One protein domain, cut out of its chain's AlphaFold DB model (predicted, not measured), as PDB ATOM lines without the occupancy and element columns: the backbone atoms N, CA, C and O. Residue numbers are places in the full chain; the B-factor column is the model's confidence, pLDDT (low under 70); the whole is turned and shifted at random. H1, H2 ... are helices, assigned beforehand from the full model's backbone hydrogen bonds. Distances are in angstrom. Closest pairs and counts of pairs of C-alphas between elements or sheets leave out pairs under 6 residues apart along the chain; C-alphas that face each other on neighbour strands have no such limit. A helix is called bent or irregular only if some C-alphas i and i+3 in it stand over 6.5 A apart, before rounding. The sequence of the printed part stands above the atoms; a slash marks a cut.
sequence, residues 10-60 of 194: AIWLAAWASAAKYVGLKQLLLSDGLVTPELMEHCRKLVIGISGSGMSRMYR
ATOM      1  N   ALA A  10      -5.520 -24.440 -20.421       64.44
ATOM      2  CA  ALA A  10      -4.521 -24.075 -19.435       64.44
ATOM      3  C   ALA A  10      -5.156 -23.085 -18.480       64.44
ATOM      4  O   ALA A  10      -5.768 -22.102 -18.905       64.44
ATOM      5  N   ILE A  11      -4.992 -23.337 -17.188       66.12
ATOM      6  CA  ILE A  11      -5.444 -22.411 -16.172       66.12
ATOM      7  C   ILE A  11      -4.246 -21.715 -15.532       66.12
ATOM      8  O   ILE A  11      -3.355 -22.327 -14.953       66.12
ATOM      9  N   TRP A  12      -4.253 -20.396 -15.641       74.50
ATOM     10  CA  TRP A  12      -3.214 -19.508 -15.166       74.50
ATOM     11  C   TRP A  12      -3.270 -19.281 -13.666       74.50
ATOM     12  O   TRP A  12      -4.137 -18.558 -13.167       74.50
ATOM     13  N   LEU A  13      -2.256 -19.788 -12.972       76.94
ATOM     14  CA  LEU A  13      -2.079 -19.569 -11.542       76.94
ATOM     15  C   LEU A  13      -1.978 -18.072 -11.193       76.94
ATOM     16  O   LEU A  13      -2.598 -17.621 -10.233       76.94
ATOM     17  N   ALA A  14      -1.288 -17.275 -12.017       73.56
ATOM     18  CA  ALA A  14      -1.149 -15.825 -11.836       73.56
ATOM     19  C   ALA A  14      -2.492 -15.073 -11.855       73.56
ATOM     20  O   ALA A  14      -2.709 -14.163 -11.054       73.56
ATOM     21  N   ALA A  15      -3.436 -15.490 -12.703       69.81
ATOM     22  CA  ALA A  15      -4.763 -14.878 -12.763       69.81
ATOM     23  C   ALA A  15      -5.584 -15.119 -11.491       69.81
ATOM     24  O   ALA A  15      -6.475 -14.335 -11.153       69.81
ATOM     25  N   TRP A  16      -5.293 -16.208 -10.785       73.88
ATOM     26  CA  TRP A  16      -5.935 -16.535  -9.526       73.88
ATOM     27  C   TRP A  16      -5.217 -15.907  -8.350       73.88
ATOM     28  O   TRP A  16      -5.890 -15.330  -7.501       73.88
ATOM     29  N   ALA A  17      -3.882 -15.957  -8.324       74.19
ATOM     30  CA  ALA A  17      -3.037 -15.526  -7.213       74.19
ATOM     31  C   ALA A  17      -3.420 -14.142  -6.659       74.19
ATOM     32  O   ALA A  17      -3.489 -13.965  -5.442       74.19
ATOM     33  N   SER A  18      -3.796 -13.190  -7.519       71.06
ATOM     34  CA  SER A  18      -4.205 -11.836  -7.119       71.06
ATOM     35  C   SER A  18      -5.707 -11.650  -6.857       71.06
ATOM     36  O   SER A  18      -6.094 -10.733  -6.139       71.06
ATOM     37  N   ALA A  19      -6.581 -12.506  -7.390       74.19
ATOM     38  CA  ALA A  19      -8.025 -12.282  -7.352       74.19
ATOM     39  C   ALA A  19      -8.682 -12.864  -6.087       74.19
ATOM     40  O   ALA A  19      -8.533 -14.048  -5.774       74.19
ATOM     41  N   ALA A  20      -9.450 -12.032  -5.371       76.62
ATOM     42  CA  ALA A  20     -10.122 -12.406  -4.121       76.62
ATOM     43  C   ALA A  20     -11.183 -13.508  -4.312       76.62
ATOM     44  O   ALA A  20     -11.328 -14.390  -3.470       76.62
ATOM     45  N   LYS A  21     -11.866 -13.518  -5.463       81.00
ATOM     46  CA  LYS A  21     -12.932 -14.483  -5.788       81.00
ATOM     47  C   LYS A  21     -12.483 -15.950  -5.867       81.00
ATOM     48  O   LYS A  21     -13.332 -16.830  -5.869       81.00
ATOM     49  N   TYR A  22     -11.177 -16.222  -5.936       80.94
ATOM     50  CA  TYR A  22     -10.628 -17.583  -6.007       80.94
ATOM     51  C   TYR A  22     -10.014 -18.056  -4.682       80.94
ATOM     52  O   TYR A  22      -9.197 -18.970  -4.690       80.94
ATOM     53  N   VAL A  23     -10.365 -17.446  -3.543       86.00
ATOM     54  CA  VAL A  23      -9.756 -17.778  -2.240       86.00
ATOM     55  C   VAL A  23      -9.857 -19.268  -1.885       86.00
ATOM     56  O   VAL A  23      -8.842 -19.860  -1.534       86.00
ATOM     57  N   GLY A  24     -11.025 -19.894  -2.070       87.88
ATOM     58  CA  GLY A  24     -11.207 -21.320  -1.772       87.88
ATOM     59  C   GLY A  24     -10.359 -22.223  -2.669       87.88
ATOM     60  O   GLY A  24      -9.739 -23.167  -2.196       87.88
ATOM     61  N   LEU A  25     -10.240 -21.877  -3.954       87.06
ATOM     62  CA  LEU A  25      -9.401 -22.618  -4.894       87.06
ATOM     63  C   LEU A  25      -7.907 -22.483  -4.567       87.06
ATOM     64  O   LEU A  25      -7.177 -23.461  -4.658       87.06
ATOM     65  N   LYS A  26      -7.450 -21.297  -4.136       87.81
ATOM     66  CA  LYS A  26      -6.068 -21.112  -3.659       87.81
ATOM     67  C   LYS A  26      -5.775 -21.998  -2.458       87.81
ATOM     68  O   LYS A  26      -4.724 -22.622  -2.422       87.81
ATOM     69  N   GLN A  27      -6.688 -22.024  -1.488       88.94
ATOM     70  CA  GLN A  27      -6.533 -22.833  -0.281       88.94
ATOM     71  C   GLN A  27      -6.438 -24.317  -0.622       88.94
ATOM     72  O   GLN A  27      -5.548 -24.974  -0.105       88.94
ATOM     73  N   LEU A  28      -7.279 -24.802  -1.540       92.06
ATOM     74  CA  LEU A  28      -7.274 -26.198  -1.974       92.06
ATOM     75  C   LEU A  28      -5.975 -26.578  -2.709       92.06
ATOM     76  O   LEU A  28      -5.350 -27.583  -2.399       92.06
ATOM     77  N   LEU A  29      -5.494 -25.729  -3.622       90.06
ATOM     78  CA  LEU A  29      -4.215 -25.964  -4.310       90.06
ATOM     79  C   LEU A  29      -3.016 -25.997  -3.348       90.06
ATOM     80  O   LEU A  29      -2.062 -26.736  -3.585       90.06
ATOM     81  N   LEU A  30      -3.057 -25.183  -2.288       90.62
ATOM     82  CA  LEU A  30      -2.025 -25.146  -1.252       90.62
ATOM     83  C   LEU A  30      -2.131 -26.350  -0.304       90.62
ATOM     84  O   LEU A  30      -1.105 -26.938   0.026       90.62
ATOM     85  N   SER A  31      -3.342 -26.726   0.127       92.88
ATOM     86  CA  SER A  31      -3.556 -27.871   1.026       92.88
ATOM     87  C   SER A  31      -3.148 -29.186   0.383       92.88
ATOM     88  O   SER A  31      -2.574 -30.043   1.048       92.88
ATOM     89  N   ASP A  32      -3.401 -29.312  -0.918       94.25
ATOM     90  CA  ASP A  32      -3.121 -30.525  -1.681       94.25
ATOM     91  C   ASP A  32      -1.653 -30.588  -2.142       94.25
ATOM     92  O   ASP A  32      -1.248 -31.535  -2.813       94.25
ATOM     93  N   GLY A  33      -0.840 -29.572  -1.817       87.75
ATOM     94  CA  GLY A  33       0.573 -29.499  -2.196       87.75
ATOM     95  C   GLY A  33       0.817 -29.326  -3.700       87.75
ATOM     96  O   GLY A  33       1.945 -29.478  -4.161       87.75
ATOM     97  N   LEU A  34      -0.222 -28.995  -4.475       87.88
ATOM     98  CA  LEU A  34      -0.137 -28.791  -5.925       87.88
ATOM     99  C   LEU A  34       0.588 -27.488  -6.287       87.88
ATOM    100  O   LEU A  34       1.103 -27.339  -7.394       87.88
ATOM    101  N   VAL A  35       0.609 -26.530  -5.360       87.50
ATOM    102  CA  VAL A  35       1.289 -25.239  -5.481       87.50
ATOM    103  C   VAL A  35       1.933 -24.906  -4.139       87.50
ATOM    104  O   VAL A  35       1.335 -25.154  -3.095       87.50
ATOM    105  N   THR A  36       3.124 -24.303  -4.144       87.44
ATOM    106  CA  THR A  36       3.761 -23.837  -2.902       87.44
ATOM    107  C   THR A  36       3.339 -22.401  -2.553       87.44
ATOM    108  O   THR A  36       3.023 -21.610  -3.455       87.44
ATOM    109  N   PRO A  37       3.354 -22.010  -1.264       86.62
ATOM    110  CA  PRO A  37       3.103 -20.626  -0.861       86.62
ATOM    111  C   PRO A  37       4.021 -19.621  -1.573       86.62
ATOM    112  O   PRO A  37       3.573 -18.549  -1.982       86.62
ATOM    113  N   GLU A  38       5.287 -19.986  -1.789       86.69
ATOM    114  CA  GLU A  38       6.289 -19.153  -2.457       86.69
ATOM    115  C   GLU A  38       5.931 -18.930  -3.928       86.69
ATOM    116  O   GLU A  38       6.003 -17.800  -4.416       86.69
ATOM    117  N   LEU A  39       5.489 -19.983  -4.628       83.81
ATOM    118  CA  LEU A  39       5.042 -19.889  -6.017       83.81
ATOM    119  C   LEU A  39       3.778 -19.027  -6.141       83.81
ATOM    120  O   LEU A  39       3.663 -18.229  -7.073       83.81
ATOM    121  N   MET A  40       2.846 -19.140  -5.190       85.62
ATOM    122  CA  MET A  40       1.628 -18.328  -5.169       85.62
ATOM    123  C   MET A  40       1.945 -16.842  -4.950       85.62
ATOM    124  O   MET A  40       1.411 -15.979  -5.651       85.62
ATOM    125  N   GLU A  41       2.847 -16.537  -4.018       85.00
ATOM    126  CA  GLU A  41       3.286 -15.167  -3.752       85.00
ATOM    127  C   GLU A  41       4.086 -14.590  -4.925       85.00
ATOM    128  O   GLU A  41       3.898 -13.432  -5.301       85.00
ATOM    129  N   HIS A  42       4.928 -15.403  -5.564       81.69
ATOM    130  CA  HIS A  42       5.621 -15.020  -6.788       81.69
ATOM    131  C   HIS A  42       4.623 -14.679  -7.905       81.69
ATOM    132  O   HIS A  42       4.669 -13.586  -8.466       81.69
ATOM    133  N   CYS A  43       3.642 -15.550  -8.153       80.81
ATOM    134  CA  CYS A  43       2.569 -15.313  -9.120       80.81
ATOM    135  C   CYS A  43       1.758 -14.050  -8.811       80.81
ATOM    136  O   CYS A  43       1.383 -13.316  -9.723       80.81
ATOM    137  N   ARG A  44       1.503 -13.761  -7.531       79.75
ATOM    138  CA  ARG A  44       0.843 -12.521  -7.113       79.75
ATOM    139  C   ARG A  44       1.689 -11.301  -7.477       79.75
ATOM    140  O   ARG A  44       1.141 -10.339  -8.009       79.75
ATOM    141  N   LYS A  45       3.004 -11.352  -7.226       80.75
ATOM    142  CA  LYS A  45       3.959 -10.278  -7.546       80.75
ATOM    143  C   LYS A  45       4.074 -10.014  -9.045       80.75
ATOM    144  O   LYS A  45       4.089  -8.851  -9.430       80.75
ATOM    145  N   LEU A  46       4.051 -11.061  -9.875       74.81
ATOM    146  CA  LEU A  46       4.071 -10.951 -11.344       74.81
ATOM    147  C   LEU A  46       2.919 -10.104 -11.912       74.81
ATOM    148  O   LEU A  46       3.007  -9.601 -13.028       74.81
ATOM    149  N   VAL A  47       1.833  -9.968 -11.151       70.88
ATOM    150  CA  VAL A  47       0.575  -9.352 -11.581       70.88
ATOM    151  C   VAL A  47       0.369  -7.948 -11.009       70.88
ATOM    152  O   VAL A  47      -0.547  -7.232 -11.421       70.88
ATOM    153  N   ILE A  48       1.213  -7.520 -10.070       65.75
ATOM    154  CA  ILE A  48       1.117  -6.190  -9.460       65.75
ATOM    155  C   ILE A  48       1.272  -5.129 -10.563       65.75
ATOM    156  O   ILE A  48       2.298  -5.058 -11.229       65.75
ATOM    157  N   GLY A  49       0.230  -4.313 -10.765       58.78
ATOM    158  CA  GLY A  49       0.165  -3.295 -11.825       58.78
ATOM    159  C   GLY A  49      -0.664  -3.685 -13.057       58.78
ATOM    160  O   GLY A  49      -0.977  -2.823 -13.877       58.78
ATOM    161  N   ILE A  50      -1.097  -4.944 -13.175       61.34
ATOM    162  CA  ILE A  50      -1.985  -5.415 -14.246       61.34
ATOM    163  C   ILE A  50      -3.433  -5.364 -13.736       61.34
ATOM    164  O   ILE A  50      -3.820  -6.108 -12.836       61.34
ATOM    165  N   SER A  51      -4.254  -4.471 -14.299       53.84
ATOM    166  CA  SER A  51      -5.665  -4.341 -13.910       53.84
ATOM    167  C   SER A  51      -6.491  -5.579 -14.299       53.84
ATOM    168  O   SER A  51      -6.143  -6.330 -15.214       53.84
ATOM    169  N   GLY A  52      -7.622  -5.800 -13.618       51.00
ATOM    170  CA  GLY A  52      -8.448  -7.007 -13.780       51.00
ATOM    171  C   GLY A  52      -8.954  -7.276 -15.207       51.00
ATOM    172  O   GLY A  52      -9.135  -8.436 -15.580       51.00
ATOM    173  N   SER A  53      -9.123  -6.241 -16.040       53.72
ATOM    174  CA  SER A  53      -9.451  -6.398 -17.466       53.72
ATOM    175  C   SER A  53      -8.235  -6.819 -18.304       53.72
ATOM    176  O   SER A  53      -8.387  -7.602 -19.244       53.72
ATOM    177  N   GLY A  54      -7.029  -6.381 -17.927       56.62
ATOM    178  CA  GLY A  54      -5.761  -6.796 -18.527       56.62
ATOM    179  C   GLY A  54      -5.538  -8.300 -18.404       56.62
ATOM    180  O   GLY A  54      -5.243  -8.951 -19.401       56.62
ATOM    181  N   MET A  55      -5.817  -8.875 -17.230       58.25
ATOM    182  CA  MET A  55      -5.652 -10.311 -16.970       58.25
ATOM    183  C   MET A  55      -6.475 -11.205 -17.911       58.25
ATOM    184  O   MET A  55      -5.984 -12.200 -18.436       58.25
ATOM    185  N   SER A  56      -7.736 -10.833 -18.159       57.97
ATOM    186  CA  SER A  56      -8.624 -11.585 -19.060       57.97
ATOM    187  C   SER A  56      -8.152 -11.564 -20.520       57.97
ATOM    188  O   SER A  56      -8.400 -12.512 -21.263       57.97
ATOM    189  N   ARG A  57      -7.443 -10.499 -20.922       57.72
ATOM    190  CA  ARG A  57      -6.832 -10.369 -22.251       57.72
ATOM    191  C   ARG A  57      -5.524 -11.151 -22.357       57.72
ATOM    192  O   ARG A  57      -5.278 -11.717 -23.416       57.72
ATOM    193  N   MET A  58      -4.738 -11.227 -21.279       58.97
ATOM    194  CA  MET A  58      -3.502 -12.025 -21.236       58.97
ATOM    195  C   MET A  58      -3.771 -13.507 -21.501       58.97
ATOM    196  O   MET A  58      -3.020 -14.159 -22.213       58.97
ATOM    197  N   TYR A  59      -4.895 -14.018 -20.997       58.31
ATOM    198  CA  TYR A  59      -5.242 -15.439 -21.035       58.31
ATOM    199  C   TYR A  59      -5.286 -16.083 -22.424       58.31
ATOM    200  O   TYR A  59      -5.152 -17.298 -22.535       58.31
ATOM    201  N   ARG A  60      -5.555 -15.304 -23.478       64.56
ATOM    202  CA  ARG A  60      -5.882 -15.877 -24.791       64.56
ATOM    203  C   ARG A  60      -4.658 -16.227 -25.629       64.56
ATOM    204  O   ARG A  60      -4.756 -17.135 -26.445       64.56
TER     205      ARG A  60
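This is residues 10 to 60 of the 194 residues of an uncharacterized protein of Hypsizygus marmoreus (UniProt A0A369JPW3). The two longer helices, H2 and H3, make the arms of an open, loosely formed U, with residues 32 to 36 as its turn; the short helix H1 is at the open end and packs on H3. After H3, residues 47 to 51 lead to H4, which lies near H1 at the end of the domain away from that turn. The printed part has 51 residues with four named helices, in the order H1, H2, H3, H4, and no named strand; the class is all helix. The whole is compact, with a radius of gyration of the C-alphas of 10.7 A, and only just elongated, spanning 29 by 19 by 17 A.

H1, residues 13 to 17, and H2, residues 20 to 31, only just touch, and only at the corner by their link, with 3 pairs of C-alphas within 8 A. H2 touches H1 with residues 22 to 26 alone, and the closest C-alphas of the two helices, those of Trp 16 and Tyr 22, are 6.0 A apart. H1 also touches H3, residues 37 to 46, with 10 pairs of C-alphas within 8 A; the closest C-alphas are those of Ala 14 and Cys 43, at 4.6 A. H2 and H3 are close but not clearly touching, with the closest C-alphas, those of Leu 30 and Pro 37, 6.8 A apart. Their lines stand at a shallow tilt of 33 degrees, only just short of steep, and they run opposite ways. H4, residues 52 to 58, is close to H1 but not clearly touching it; the closest C-alphas, those of Ala 15 and Met 55, are 6.3 A apart. H4 is apart from H2 and from H3. In H1 and H3 every O i to N i+4 pair is within hydrogen-bond range, against 6 of 8 in H2 and 2 of 3 in H4.

H1 begins at C-alpha 13, at (-2.079, -19.569, -11.542), and is 6.0 A long from first to last C-alpha. H2 measures 17.6 A and is irregular: C-alphas 21 and 24 are 8.1 A apart. H3 measures 14.3 A and begins at C-alpha 37, at (3.103, -20.626, -0.861). H4 measures 10.3 A and ends at C-alpha 58, at (-3.502, -12.025, -21.236).

The two C-alphas farthest apart, those of Asp 32 and Ser 53, are 29.5 A apart. The first and last printed C-alphas, of Ala 10 and Arg 60, are 9.9 A apart. The printed part has no cut, and the links H1 to H2, H2 to H3 and H3 to H4 are tight. The mean pLDDT of the printed part is 75.7; residues 10 to 11, residue 15 and residues 48 to 60 are under 70, and the mean over H4 is 56.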